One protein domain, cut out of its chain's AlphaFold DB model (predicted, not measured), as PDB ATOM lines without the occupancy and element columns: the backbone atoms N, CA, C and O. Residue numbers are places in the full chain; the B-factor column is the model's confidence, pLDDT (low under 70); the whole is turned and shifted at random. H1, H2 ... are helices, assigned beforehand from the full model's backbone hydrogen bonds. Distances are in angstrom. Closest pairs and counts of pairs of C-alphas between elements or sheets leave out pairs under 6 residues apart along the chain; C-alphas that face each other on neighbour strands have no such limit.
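What this domain is: This is residues 5 to 33 and 154 to 227 of the 230 residues of an uncharacterized protein of Haloplasma contractile SSD-17B (UniProt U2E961). Three long helices, H1, H2 and H4, make a loose up-and-down bundle, each running against the one before it in the chain, with the short helix H3 at one end, where it joins the last residues of H2 to the first residues of H4. H2 crosses H4, H1 meets H2 through its first part, and residues 23 to 33 stick out. The 103 printed residues have four named helices, H1, H2, H3 and H4 in chain order, and no named strand; the class is all helix. The whole is loose, with a radius of gyration of the C-alphas of 16.3 A, and spans 53 by 26 by 16 A.

Where its parts are: Find C-alpha 5 at (176.514, 164.560, 159.715); from there H1, residues 5 to 31, runs 39.6 A. Past the cut, H2, residues 154 to 187, begins at (216.435, 170.995, 132.574) and runs 48.4 A. Next come H3, residues 190 to 196, and H4, residues 198 to 224, which runs 38.6 A to C-alpha 224 at (212.039, 170.659, 145.303).

How they stand to each other: Begin with H2, the hub. With residues 165 to 177 alone it touches H4, opposite ways at a shallow tilt of 32 degrees, only just short of steep; the closest C-alphas, of Phe 173 and Thr 212, are 5.9 A apart. H1 touches H2 with residues 6 to 14 alone, closest at the C-alphas of Ala 10 and Ser 180, 5.8 A. H2 and H3 form a helical hairpin, closest at the C-alphas of Val 184 and Leu 192, 5.8 A. H1 and H4 are close but not clearly touching. In H1, H2, H3 and H4 every O i to N i+4 pair is within hydrogen-bond range.

The domain as a whole: Look for the cut: residues 34 to 153 are not printed, and C-alphas 33 and 154 are 19.1 A apart. The links from H2 to H3 and H3 to H4 are tight. The mean pLDDT of the printed part is 74.2; 29 residues are under 70, among them 28 to 33 and 222 to 227.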
ATOM      1  N   LEU A   5     175.976 165.919 159.562       62.34
ATOM      2  CA  LEU A   5     176.514 164.560 159.715       62.34
ATOM      3  C   LEU A   5     176.906 163.937 158.367       62.34
ATOM      4  O   LEU A   5     177.936 163.273 158.277       62.34
ATOM      5  N   ALA A   6     176.147 164.220 157.305       59.03
ATOM      6  CA  ALA A   6     176.431 163.732 155.951       59.03
ATOM      7  C   ALA A   6     177.749 164.275 155.397       59.03
ATOM      8  O   ALA A   6     178.604 163.523 154.931       59.03
ATOM      9  N   SER A   7     177.916 165.595 155.497       58.78
ATOM     10  CA  SER A   7     179.123 166.300 155.081       58.78
ATOM     11  C   SER A   7     180.340 165.817 155.862       58.78
ATOM     12  O   SER A   7     181.402 165.672 155.269       58.78
ATOM     13  N   ILE A   8     180.177 165.494 157.152       68.75
ATOM     14  CA  ILE A   8     181.241 164.951 158.008       68.75
ATOM     15  C   ILE A   8     181.621 163.520 157.593       68.75
ATOM     16  O   ILE A   8     182.806 163.202 157.525       68.75
ATOM     17  N   ILE A   9     180.652 162.658 157.269       70.69
ATOM     18  CA  ILE A   9     180.927 161.282 156.820       70.69
ATOM     19  C   ILE A   9     181.649 161.284 155.465       70.69
ATOM     20  O   ILE A   9     182.667 160.601 155.315       70.69
ATOM     21  N   ALA A  10     181.184 162.092 154.506       65.38
ATOM     22  CA  ALA A  10     181.861 162.268 153.220       65.38
ATOM     23  C   ALA A  10     183.297 162.797 153.412       65.38
ATOM     24  O   ALA A  10     184.236 162.290 152.796       65.38
ATOM     25  N   LEU A  11     183.489 163.737 154.344       68.44
ATOM     26  CA  LEU A  11     184.793 164.249 154.783       68.44
ATOM     27  C   LEU A  11     185.726 163.146 155.285       68.44
ATOM     28  O   LEU A  11     186.877 163.064 154.856       68.44
ATOM     29  N   CYS A  12     185.241 162.291 156.186       77.00
ATOM     30  CA  CYS A  12     186.030 161.210 156.770       77.00
ATOM     31  C   CYS A  12     186.514 160.226 155.699       77.00
ATOM     32  O   CYS A  12     187.681 159.832 155.710       77.00
ATOM     33  N   ILE A  13     185.651 159.882 154.739       75.31
ATOM     34  CA  ILE A  13     185.992 158.993 153.620       75.31
ATOM     35  C   ILE A  13     187.052 159.647 152.721       75.31
ATOM     36  O   ILE A  13     188.068 159.031 152.394       75.31
ATOM     37  N   VAL A  14     186.871 160.925 152.394       70.06
ATOM     38  CA  VAL A  14     187.805 161.736 151.600       70.06
ATOM     39  C   VAL A  14     189.187 161.851 152.266       70.06
ATOM     40  O   VAL A  14     190.218 161.722 151.595       70.06
ATOM     41  N   ILE A  15     189.240 162.050 153.584       76.69
ATOM     42  CA  ILE A  15     190.490 162.095 154.358       76.69
ATOM     43  C   ILE A  15     191.161 160.714 154.382       76.69
ATOM     44  O   ILE A  15     192.370 160.611 154.148       76.69
ATOM     45  N   LEU A  16     190.393 159.646 154.612       79.69
ATOM     46  CA  LEU A  16     190.903 158.274 154.655       79.69
ATOM     47  C   LEU A  16     191.557 157.875 153.321       79.69
ATOM     48  O   LEU A  16     192.685 157.372 153.307       79.69
ATOM     49  N   LEU A  17     190.891 158.158 152.196       75.69
ATOM     50  CA  LEU A  17     191.410 157.884 150.852       75.69
ATOM     51  C   LEU A  17     192.710 158.654 150.571       75.69
ATOM     52  O   LEU A  17     193.649 158.095 149.999       75.69
ATOM     53  N   ASN A  18     192.819 159.899 151.041       72.38
ATOM     54  CA  ASN A  18     194.052 160.680 150.927       72.38
ATOM     55  C   ASN A  18     195.215 160.085 151.719       72.38
ATOM     56  O   ASN A  18     196.331 159.977 151.201       72.38
ATOM     57  N   ILE A  19     194.970 159.655 152.958       79.56
ATOM     58  CA  ILE A  19     195.993 159.005 153.787       79.56
ATOM     59  C   ILE A  19     196.485 157.719 153.111       79.56
ATOM     60  O   ILE A  19     197.699 157.481 153.047       79.56
ATOM     61  N   LEU A  20     195.569 156.909 152.571       78.12
ATOM     62  CA  LEU A  20     195.901 155.692 151.827       78.12
ATOM     63  C   LEU A  20     196.733 156.006 150.577       78.12
ATOM     64  O   LEU A  20     197.787 155.393 150.384       78.12
ATOM     65  N   ARG A  21     196.348 157.019 149.787       75.12
ATOM     66  CA  ARG A  21     197.110 157.476 148.612       75.12
ATOM     67  C   ARG A  21     198.523 157.924 148.987       75.12
ATOM     68  O   ARG A  21     199.481 157.512 148.334       75.12
ATOM     69  N   ILE A  22     198.687 158.725 150.044       75.38
ATOM     70  CA  ILE A  22     200.008 159.196 150.502       75.38
ATOM     71  C   ILE A  22     200.885 158.013 150.933       75.38
ATOM     72  O   ILE A  22     202.070 157.963 150.586       75.38
ATOM     73  N   LYS A  23     200.323 157.041 151.666       75.06
ATOM     74  CA  LYS A  23     201.044 155.816 152.049       75.06
ATOM     75  C   LYS A  23     201.458 155.009 150.819       75.06
ATOM     76  O   LYS A  23     202.624 154.628 150.722       75.06
ATOM     77  N   PHE A  24     200.555 154.815 149.859       74.38
ATOM     78  CA  PHE A  24     200.841 154.088 148.624       74.38
ATOM     79  C   PHE A  24     201.922 154.786 147.788       74.38
ATOM     80  O   PHE A  24     202.914 154.159 147.418       74.38
ATOM     81  N   LYS A  25     201.825 156.109 147.600       67.50
ATOM     82  CA  LYS A  25     202.834 156.917 146.894       67.50
ATOM     83  C   LYS A  25     204.208 156.821 147.561       67.50
ATOM     84  O   LYS A  25     205.215 156.674 146.871       67.50
ATOM     85  N   LYS A  26     204.273 156.821 148.900       68.00
ATOM     86  CA  LYS A  26     205.528 156.588 149.639       68.00
ATOM     87  C   LYS A  26     206.108 155.200 149.364       68.00
ATOM     88  O   LYS A  26     207.317 155.098 149.174       68.00
ATOM     89  N   ILE A  27     205.283 154.153 149.325       70.38
ATOM     90  CA  ILE A  27     205.725 152.776 149.043       70.38
ATOM     91  C   ILE A  27     206.245 152.655 147.606       70.38
ATOM     92  O   ILE A  27     207.353 152.162 147.403       70.38
ATOM     93  N   VAL A  28     205.495 153.160 146.626       64.00
ATOM     94  CA  VAL A  28     205.883 153.128 145.207       64.00
ATOM     95  C   VAL A  28     207.158 153.942 144.970       64.00
ATOM     96  O   VAL A  28     208.096 153.439 144.360       64.00
ATOM     97  N   SER A  29     207.276 155.139 145.559       57.56
ATOM     98  CA  SER A  29     208.486 155.973 145.435       57.56
ATOM     99  C   SER A  29     209.747 155.358 146.052       57.56
ATOM    100  O   SER A  29     210.854 155.771 145.724       57.56
ATOM    101  N   LYS A  30     209.608 154.392 146.972       56.62
ATOM    102  CA  LYS A  30     210.750 153.643 147.521       56.62
ATOM    103  C   LYS A  30     211.205 152.517 146.594       56.62
ATOM    104  O   LYS A  30     212.365 152.124 146.686       56.62
ATOM    105  N   LYS A  31     210.298 151.980 145.770       46.59
ATOM    106  CA  LYS A  31     210.557 150.856 144.860       46.59
ATOM    107  C   LYS A  31     211.036 151.309 143.485       46.59
ATOM    108  O   LYS A  31     211.838 150.608 142.885       46.59
ATOM    109  N   ILE A  32     210.581 152.467 143.012       40.78
ATOM    110  CA  ILE A  32     211.066 153.057 141.765       40.78
ATOM    111  C   ILE A  32     212.338 153.848 142.101       40.78
ATOM    112  O   ILE A  32     212.249 154.828 142.849       40.78
ATOM    113  N   PRO A  33     213.531 153.443 141.630       39.97
ATOM    114  CA  PRO A  33     214.706 154.294 141.748       39.97
ATOM    115  C   PRO A  33     214.397 155.625 141.048       39.97
ATOM    116  O   PRO A  33     214.021 155.640 139.883       39.97
ATOM    117  N   TYR A 154     216.856 171.093 131.169       61.06
ATOM    118  CA  TYR A 154     216.435 170.995 132.574       61.06
ATOM    119  C   TYR A 154     215.329 171.985 132.930       61.06
ATOM    120  O   TYR A 154     214.345 171.611 133.576       61.06
ATOM    121  N   ASN A 155     215.461 173.231 132.480       62.69
ATOM    122  CA  ASN A 155     214.452 174.260 132.693       62.69
ATOM    123  C   ASN A 155     213.137 173.904 131.986       62.69
ATOM    124  O   ASN A 155     212.065 174.013 132.587       62.69
ATOM    125  N   GLN A 156     213.196 173.383 130.758       65.62
ATOM    126  CA  GLN A 156     212.017 172.879 130.048       65.62
ATOM    127  C   GLN A 156     211.365 171.701 130.781       65.62
ATOM    128  O   GLN A 156     210.137 171.661 130.905       65.62
ATOM    129  N   GLN A 157     212.156 170.771 131.316       63.66
ATOM    130  CA  GLN A 157     211.640 169.618 132.048       63.66
ATOM    131  C   GLN A 157     211.007 170.023 133.388       63.66
ATOM    132  O   GLN A 157     209.921 169.551 133.712       63.66
ATOM    133  N   LEU A 158     211.585 170.986 134.110       66.06
ATOM    134  CA  LEU A 158     210.983 171.577 135.310       66.06
ATOM    135  C   LEU A 158     209.655 172.278 135.013       66.06
ATOM    136  O   LEU A 158     208.685 172.114 135.756       66.06
ATOM    137  N   ILE A 159     209.593 173.055 133.929       70.38
ATOM    138  CA  ILE A 159     208.353 173.703 133.487       70.38
ATOM    139  C   ILE A 159     207.305 172.637 133.144       70.38
ATOM    140  O   ILE A 159     206.143 172.780 133.531       70.38
ATOM    141  N   ARG A 160     207.706 171.551 132.471       70.06
ATOM    142  CA  ARG A 160     206.827 170.417 132.156       70.06
ATOM    143  C   ARG A 160     206.303 169.740 133.422       70.06
ATOM    144  O   ARG A 160     205.097 169.533 133.529       70.06
ATOM    145  N   ASP A 161     207.167 169.459 134.390       68.50
ATOM    146  CA  ASP A 161     206.802 168.796 135.644       68.50
ATOM    147  C   ASP A 161     205.882 169.671 136.505       68.50
ATOM    148  O   ASP A 161     204.913 169.175 137.080       68.50
ATOM    149  N   ARG A 162     206.115 170.991 136.544       72.88
ATOM    150  CA  ARG A 162     205.210 171.950 137.202       72.88
ATOM    151  C   ARG A 162     203.843 172.000 136.520       72.88
ATOM    152  O   ARG A 162     202.829 171.990 137.212       72.88
ATOM    153  N   LYS A 163     203.794 172.012 135.184       74.75
ATOM    154  CA  LYS A 163     202.525 171.930 134.437       74.75
ATOM    155  C   LYS A 163     201.795 170.620 134.740       74.75
ATOM    156  O   LYS A 163     200.604 170.642 135.034       74.75
ATOM    157  N   LEU A 164     202.508 169.496 134.744       74.69
ATOM    158  CA  LEU A 164     201.943 168.179 135.041       74.69
ATOM    159  C   LEU A 164     201.421 168.084 136.483       74.69
ATOM    160  O   LEU A 164     200.353 167.523 136.702       74.69
ATOM    161  N   LEU A 165     202.105 168.702 137.449       78.94
ATOM    162  CA  LEU A 165     201.643 168.835 138.835       78.94
ATOM    163  C   LEU A 165     200.317 169.609 138.935       78.94
ATOM    164  O   LEU A 165     199.430 169.219 139.701       78.94
ATOM    165  N   ILE A 166     200.182 170.703 138.180       79.19
ATOM    166  CA  ILE A 166     198.943 171.490 138.117       79.19
ATOM    167  C   ILE A 166     197.816 170.632 137.533       79.19
ATOM    168  O   ILE A 166     196.757 170.534 138.153       79.19
ATOM    169  N   TYR A 167     198.053 169.946 136.410       76.94
ATOM    170  CA  TYR A 167     197.061 169.047 135.809       76.94
ATOM    171  C   TYR A 167     196.658 167.899 136.747       76.94
ATOM    172  O   TYR A 167     195.467 167.635 136.899       76.94
ATOM    173  N   ASP A 168     197.615 167.261 137.433       78.25
ATOM    174  CA  ASP A 168     197.335 166.209 138.424       78.25
ATOM    175  C   ASP A 168     196.503 166.750 139.596       78.25
ATOM    176  O   ASP A 168     195.614 166.073 140.105       78.25
ATOM    177  N   SER A 169     196.733 167.999 140.003       83.81
ATOM    178  CA  SER A 169     195.991 168.624 141.105       83.81
ATOM    179  C   SER A 169     194.571 169.020 140.710       83.81
ATOM    180  O   SER A 169     193.652 168.818 141.500       83.81
ATOM    181  N   ILE A 170     194.365 169.506 139.483       85.50
ATOM    182  CA  ILE A 170     193.025 169.767 138.931       85.50
ATOM    183  C   ILE A 170     192.255 168.452 138.768       85.50
ATOM    184  O   ILE A 170     191.111 168.348 139.205       85.50
ATOM    185  N   SER A 171     192.890 167.427 138.195       81.56
ATOM    186  CA  SER A 171     192.297 166.092 138.055       81.56
ATOM    187  C   SER A 171     191.914 165.514 139.417       81.56
ATOM    188  O   SER A 171     190.808 165.008 139.606       81.56
ATOM    189  N   PHE A 172     192.788 165.679 140.412       84.12
ATOM    190  CA  PHE A 172     192.518 165.258 141.776       84.12
ATOM    191  C   PHE A 172     191.340 166.012 142.403       84.12
ATOM    192  O   PHE A 172     190.482 165.374 143.008       84.12
ATOM    193  N   PHE A 173     191.259 167.332 142.228       87.88
ATOM    194  CA  PHE A 173     190.120 168.128 142.686       87.88
ATOM    195  C   PHE A 173     188.801 167.606 142.100       87.88
ATOM    196  O   PHE A 173     187.862 167.323 142.846       87.88
ATOM    197  N   LEU A 174     188.753 167.406 140.779       86.19
ATOM    198  CA  LEU A 174     187.567 166.904 140.080       86.19
ATOM    199  C   LEU A 174     187.186 165.500 140.559       86.19
ATOM    200  O   LEU A 174     186.027 165.250 140.886       86.19
ATOM    201  N   MET A 175     188.158 164.595 140.672       85.56
ATOM    202  CA  MET A 175     187.934 163.239 141.170       85.56
ATOM    203  C   MET A 175     187.338 163.251 142.584       85.56
ATOM    204  O   MET A 175     186.373 162.542 142.854       85.56
ATOM    205  N   MET A 176     187.881 164.074 143.484       83.44
ATOM    206  CA  MET A 176     187.397 164.189 144.862       83.44
ATOM    207  C   MET A 176     185.990 164.782 144.937       83.44
ATOM    208  O   MET A 176     185.189 164.344 145.761       83.44
ATOM    209  N   PHE A 177     185.676 165.728 144.053       84.81
ATOM    210  CA  PHE A 177     184.330 166.268 143.906       84.81
ATOM    211  C   PHE A 177     183.327 165.182 143.501       84.81
ATOM    212  O   PHE A 177     182.327 164.988 144.195       84.81
ATOM    213  N   PHE A 178     183.635 164.395 142.466       84.19
ATOM    214  CA  PHE A 178     182.774 163.288 142.039       84.19
ATOM    215  C   PHE A 178     182.641 162.193 143.102       84.19
ATOM    216  O   PHE A 178     181.532 161.733 143.354       84.19
ATOM    217  N   ILE A 179     183.734 161.789 143.759       82.44
ATOM    218  CA  ILE A 179     183.689 160.778 144.830       82.44
ATOM    219  C   ILE A 179     182.818 161.263 145.990       82.44
ATOM    220  O   ILE A 179     182.007 160.496 146.506       82.44
ATOM    221  N   SER A 180     182.967 162.526 146.395       81.19
ATOM    222  CA  SER A 180     182.156 163.132 147.453       81.19
ATOM    223  C   SER A 180     180.667 163.108 147.092       81.19
ATOM    224  O   SER A 180     179.854 162.643 147.890       81.19
ATOM    225  N   TYR A 181     180.318 163.493 145.859       83.06
ATOM    226  CA  TYR A 181     178.944 163.425 145.353       83.06
ATOM    227  C   TYR A 181     178.391 161.994 145.366       83.06
ATOM    228  O   TYR A 181     177.339 161.739 145.950       83.06
ATOM    229  N   TRP A 182     179.122 161.037 144.785       82.62
ATOM    230  CA  TRP A 182     178.706 159.633 144.722       82.62
ATOM    231  C   TRP A 182     178.544 159.004 146.104       82.62
ATOM    232  O   TRP A 182     177.617 158.231 146.325       82.62
ATOM    233  N   THR A 183     179.412 159.359 147.051       79.19
ATOM    234  CA  THR A 183     179.326 158.883 148.437       79.19
ATOM    235  C   THR A 183     178.013 159.322 149.075       79.19
ATOM    236  O   THR A 183     177.314 158.511 149.675       79.19
ATOM    237  N   VAL A 184     177.645 160.593 148.916       76.44
ATOM    238  CA  VAL A 184     176.390 161.122 149.462       76.44
ATOM    239  C   VAL A 184     175.176 160.541 148.736       76.44
ATOM    240  O   VAL A 184     174.183 160.213 149.382       76.44
ATOM    241  N   PHE A 185     175.270 160.350 147.419       79.56
ATOM    242  CA  PHE A 185     174.230 159.705 146.622       79.56
ATOM    243  C   PHE A 185     173.946 158.267 147.086       79.56
ATOM    244  O   PHE A 185     172.789 157.915 147.294       79.56
ATOM    245  N   ILE A 186     174.989 157.457 147.318       80.38
ATOM    246  CA  ILE A 186     174.864 156.069 147.802       80.38
ATOM    247  C   ILE A 186     174.259 156.013 149.209       80.38
ATOM    248  O   ILE A 186     173.466 155.122 149.500       80.38
ATOM    249  N   LEU A 187     174.631 156.950 150.087       74.38
ATOM    250  CA  LEU A 187     174.115 156.997 151.458       74.38
ATOM    251  C   LEU A 187     172.623 157.381 151.524       74.38
ATOM    252  O   LEU A 187     171.955 157.023 152.492       74.38
ATOM    253  N   GLY A 188     172.092 158.045 150.491       70.38
ATOM    254  CA  GLY A 188     170.659 158.285 150.301       70.38
ATOM    255  C   GLY A 188     169.981 159.195 151.341       70.38
ATOM    256  O   GLY A 188     170.593 159.735 152.263       70.38
ATOM    257  N   GLY A 189     168.667 159.392 151.178       68.25
ATOM    258  CA  GLY A 189     167.808 160.127 152.120       68.25
ATOM    259  C   GLY A 189     168.007 161.652 152.136       68.25
ATOM    260  O   GLY A 189     168.399 162.260 151.144       68.25
ATOM    261  N   ASN A 190     167.761 162.287 153.293       67.38
ATOM    262  CA  ASN A 190     167.895 163.746 153.501       67.38
ATOM    263  C   ASN A 190     169.331 164.283 153.316       67.38
ATOM    264  O   ASN A 190     169.556 165.497 153.319       67.38
ATOM    265  N   LEU A 191     170.306 163.383 153.173       67.19
ATOM    266  CA  LEU A 191     171.722 163.690 153.008       67.19
ATOM    267  C   LEU A 191     172.018 164.288 151.628       67.19
ATOM    268  O   LEU A 191     172.802 165.228 151.538       67.19
ATOM    269  N   LEU A 192     171.351 163.797 150.576       74.81
ATOM    270  CA  LEU A 192     171.508 164.326 149.219       74.81
ATOM    271  C   LEU A 192     170.950 165.748 149.112       74.81
ATOM    272  O   LEU A 192     171.607 166.622 148.557       74.81
ATOM    273  N   ASN A 193     169.788 165.997 149.720       73.75
ATOM    274  CA  ASN A 193     169.179 167.328 149.748       73.75
ATOM    275  C   ASN A 193     170.077 168.333 150.485       73.75
ATOM    276  O   ASN A 193     170.394 169.381 149.940       73.75
ATOM    277  N   SER A 194     170.596 167.958 151.660       72.31
ATOM    278  CA  SER A 194     171.509 168.819 152.435       72.31
ATOM    279  C   SER A 194     172.844 169.082 151.719       72.31
ATOM    280  O   SER A 194     173.500 170.090 151.964       72.31
ATOM    281  N   TYR A 195     173.279 168.159 150.857       72.75
ATOM    282  CA  TYR A 195     174.494 168.307 150.055       72.75
ATOM    283  C   TYR A 195     174.290 169.207 148.836       72.75
ATOM    284  O   TYR A 195     175.210 169.933 148.472       72.75
ATOM    285  N   LEU A 196     173.109 169.149 148.210       80.62
ATOM    286  CA  LEU A 196     172.738 169.983 147.064       80.62
ATOM    287  C   LEU A 196     172.294 171.396 147.469       80.62
ATOM    288  O   LEU A 196     172.249 172.282 146.617       80.62
ATOM    289  N   ASP A 197     172.022 171.634 148.753       84.44
ATOM    290  CA  ASP A 197     171.837 172.984 149.277       84.44
ATOM    291  C   ASP A 197     173.091 173.837 149.034       84.44
ATOM    292  O   ASP A 197     174.224 173.392 149.235       84.44
ATOM    293  N   TRP A 198     172.893 175.109 148.674       76.19
ATOM    294  CA  TRP A 198     173.978 176.059 148.379       76.19
ATOM    295  C   TRP A 198     175.073 176.092 149.454       76.19
ATOM    296  O   TRP A 198     176.261 176.158 149.134       76.19
ATOM    297  N   PHE A 199     174.685 176.011 150.729       79.50
ATOM    298  CA  PHE A 199     175.628 175.981 151.845       79.50
ATOM    299  C   PHE A 199     176.421 174.664 151.907       79.50
ATOM    300  O   PHE A 199     177.631 174.686 152.132       79.50
ATOM    301  N   GLY A 200     175.773 173.523 151.651       76.19
ATOM    302  CA  GLY A 200     176.415 172.206 151.602       76.19
ATOM    303  C   GLY A 200     177.425 172.091 150.460       76.19
ATOM    304  O   GLY A 200     178.561 171.655 150.681       76.19
ATOM    305  N   ILE A 201     177.058 172.579 149.269       82.12
ATOM    306  CA  ILE A 201     177.949 172.650 148.103       82.12
ATOM    307  C   ILE A 201     179.180 173.505 148.425       82.12
ATOM    308  O   ILE A 201     180.311 173.078 148.178       82.12
ATOM    309  N   LEU A 202     178.982 174.692 149.006       83.50
ATOM    310  CA  LEU A 202     180.067 175.628 149.306       83.50
ATOM    311  C   LEU A 202     181.046 175.064 150.345       83.50
ATOM    312  O   LEU A 202     182.261 175.132 150.141       83.50
ATOM    313  N   VAL A 203     180.539 174.456 151.422       80.94
ATOM    314  CA  VAL A 203     181.373 173.804 152.445       80.94
ATOM    315  C   VAL A 203     182.193 172.670 151.828       80.94
ATOM    316  O   VAL A 203     183.401 172.587 152.057       80.94
ATOM    317  N   ASN A 204     181.576 171.828 150.997       80.38
ATOM    318  CA  ASN A 204     182.270 170.710 150.365       80.38
ATOM    319  C   ASN A 204     183.341 171.174 149.358       80.38
ATOM    320  O   ASN A 204     184.457 170.651 149.365       80.38
ATOM    321  N   LEU A 205     183.050 172.196 148.545       85.69
ATOM    322  CA  LEU A 205     184.024 172.793 147.624       85.69
ATOM    323  C   LEU A 205     185.239 173.357 148.364       85.69
ATOM    324  O   LEU A 205     186.372 173.063 147.982       85.69
ATOM    325  N   MET A 206     185.019 174.116 149.441       85.56
ATOM    326  CA  MET A 206     186.106 174.683 150.248       85.56
ATOM    327  C   MET A 206     186.995 173.592 150.851       85.56
ATOM    328  O   MET A 206     188.219 173.704 150.848       85.56
ATOM    329  N   LEU A 207     186.402 172.495 151.318       81.88
ATOM    330  CA  LEU A 207     187.146 171.376 151.890       81.88
ATOM    331  C   LEU A 207     187.970 170.625 150.844       81.88
ATOM    332  O   LEU A 207     189.156 170.366 151.063       81.88
ATOM    333  N   ILE A 208     187.377 170.304 149.692       86.56
ATOM    334  CA  ILE A 208     188.097 169.658 148.587       86.56
ATOM    335  C   ILE A 208     189.239 170.563 148.108       86.56
ATOM    336  O   ILE A 208     190.338 170.070 147.838       86.56
ATOM    337  N   LEU A 209     189.019 171.879 148.065       87.94
ATOM    338  CA  LEU A 209     190.045 172.859 147.724       87.94
ATOM    339  C   LEU A 209     191.212 172.821 148.722       87.94
ATOM    340  O   LEU A 209     192.357 172.673 148.296       87.94
ATOM    341  N   ILE A 210     190.943 172.868 150.032       87.06
ATOM    342  CA  ILE A 210     191.978 172.786 151.081       87.06
ATOM    343  C   ILE A 210     192.799 171.499 150.940       87.06
ATOM    344  O   ILE A 210     194.030 171.533 150.953       87.06
ATOM    345  N   ILE A 211     192.136 170.357 150.753       83.94
ATOM    346  CA  ILE A 211     192.797 169.054 150.596       83.94
ATOM    347  C   ILE A 211     193.656 169.022 149.327       83.94
ATOM    348  O   ILE A 211     194.780 168.511 149.342       83.94
ATOM    349  N   THR A 212     193.157 169.597 148.235       87.25
ATOM    350  CA  THR A 212     193.894 169.693 146.973       87.25
ATOM    351  C   THR A 212     195.133 170.574 147.128       87.25
ATOM    352  O   THR A 212     196.210 170.171 146.693       87.25
ATOM    353  N   ILE A 213     195.023 171.721 147.809       87.69
ATOM    354  CA  ILE A 213     196.152 172.621 148.097       87.69
ATOM    355  C   ILE A 213     197.200 171.930 148.977       87.69
ATOM    356  O   ILE A 213     198.399 172.031 148.703       87.69
ATOM    357  N   LEU A 214     196.776 171.185 150.002       83.38
ATOM    358  CA  LEU A 214     197.689 170.405 150.841       83.38
ATOM    359  C   LEU A 214     198.432 169.352 150.010       83.38
ATOM    360  O   LEU A 214     199.659 169.258 150.087       83.38
ATOM    361  N   ASN A 215     197.719 168.605 149.163       81.81
ATOM    362  CA  ASN A 215     198.328 167.614 148.277       81.81
ATOM    363  C   ASN A 215     199.287 168.261 147.260       81.81
ATOM    364  O   ASN A 215     200.394 167.756 147.059       81.81
ATOM    365  N   PHE A 216     198.910 169.396 146.664       83.56
ATOM    366  CA  PHE A 216     199.765 170.172 145.763       83.56
ATOM    367  C   PHE A 216     201.058 170.595 146.465       83.56
ATOM    368  O   PHE A 216     202.146 170.287 145.983       83.56
ATOM    369  N   THR A 217     200.951 171.201 147.649       80.94
ATOM    370  CA  THR A 217     202.101 171.668 148.439       80.94
ATOM    371  C   THR A 217     203.028 170.513 148.829       80.94
ATOM    372  O   THR A 217     204.249 170.613 148.699       80.94
ATOM    373  N   MET A 218     202.477 169.370 149.258       78.56
ATOM    374  CA  MET A 218     203.279 168.180 149.575       78.56
ATOM    375  C   MET A 218     204.027 167.639 148.351       78.56
ATOM    376  O   MET A 218     205.182 167.220 148.470       78.56
ATOM    377  N   ASN A 219     203.387 167.645 147.182       76.81
ATOM    378  CA  ASN A 219     203.995 167.178 145.940       76.81
ATOM    379  C   ASN A 219     205.047 168.165 145.414       76.81
ATOM    380  O   ASN A 219     206.120 167.723 145.006       76.81
ATOM    381  N   LEU A 220     204.800 169.474 145.521       78.38
ATOM    382  CA  LEU A 220     205.756 170.533 145.190       78.38
ATOM    383  C   LEU A 220     207.029 170.420 146.045       78.38
ATOM    384  O   LEU A 220     208.131 170.355 145.504       78.38
ATOM    385  N   ASN A 221     206.879 170.274 147.364       72.56
ATOM    386  CA  ASN A 221     208.001 170.051 148.284       72.56
ATOM    387  C   ASN A 221     208.765 168.755 147.957       72.56
ATOM    388  O   ASN A 221     209.975 168.656 148.167       72.56
ATOM    389  N   GLY A 222     208.066 167.735 147.449       67.31
ATOM    390  CA  GLY A 222     208.673 166.496 146.965       67.31
ATOM    391  C   GLY A 222     209.525 166.687 145.707       67.31
ATOM    392  O   GLY A 222     210.557 166.029 145.588       67.31
ATOM    393  N   ILE A 223     209.117 167.582 144.803       66.31
ATOM    394  CA  ILE A 223     209.870 167.951 143.594       66.31
ATOM    395  C   ILE A 223     211.089 168.805 143.966       66.31
ATOM    396  O   ILE A 223     212.197 168.474 143.555       66.31
ATOM    397  N   GLN A 224     210.928 169.819 144.823       61.31
ATOM    398  CA  GLN A 224     212.039 170.659 145.303       61.31
ATOM    399  C   GLN A 224     213.132 169.835 145.998       61.31
ATOM    400  O   GLN A 224     214.315 170.003 145.733       61.31
ATOM    401  N   LYS A 225     212.757 168.848 146.824       58.06
ATOM    402  CA  LYS A 225     213.735 167.943 147.455       58.06
ATOM    403  C   LYS A 225     214.515 167.074 146.466       58.06
ATOM    404  O   LYS A 225     215.577 166.575 146.832       58.06
ATOM    405  N   ARG A 226     213.990 166.827 145.260       55.47
ATOM    406  CA  ARG A 226     214.692 166.071 144.208       55.47
ATOM    407  C   ARG A 226     215.670 166.950 143.427       55.47
ATOM    408  O   ARG A 226     216.654 166.411 142.939       55.47
ATOM    409  N   ASN A 227     215.439 168.263 143.395       52.19
ATOM    410  CA  ASN A 227     216.276 169.253 142.721       52.19
ATOM    411  C   ASN A 227     216.694 170.367 143.705       52.19
ATOM    412  O   ASN A 227     216.208 171.484 143.591       52.19
TER     413      ASN A 227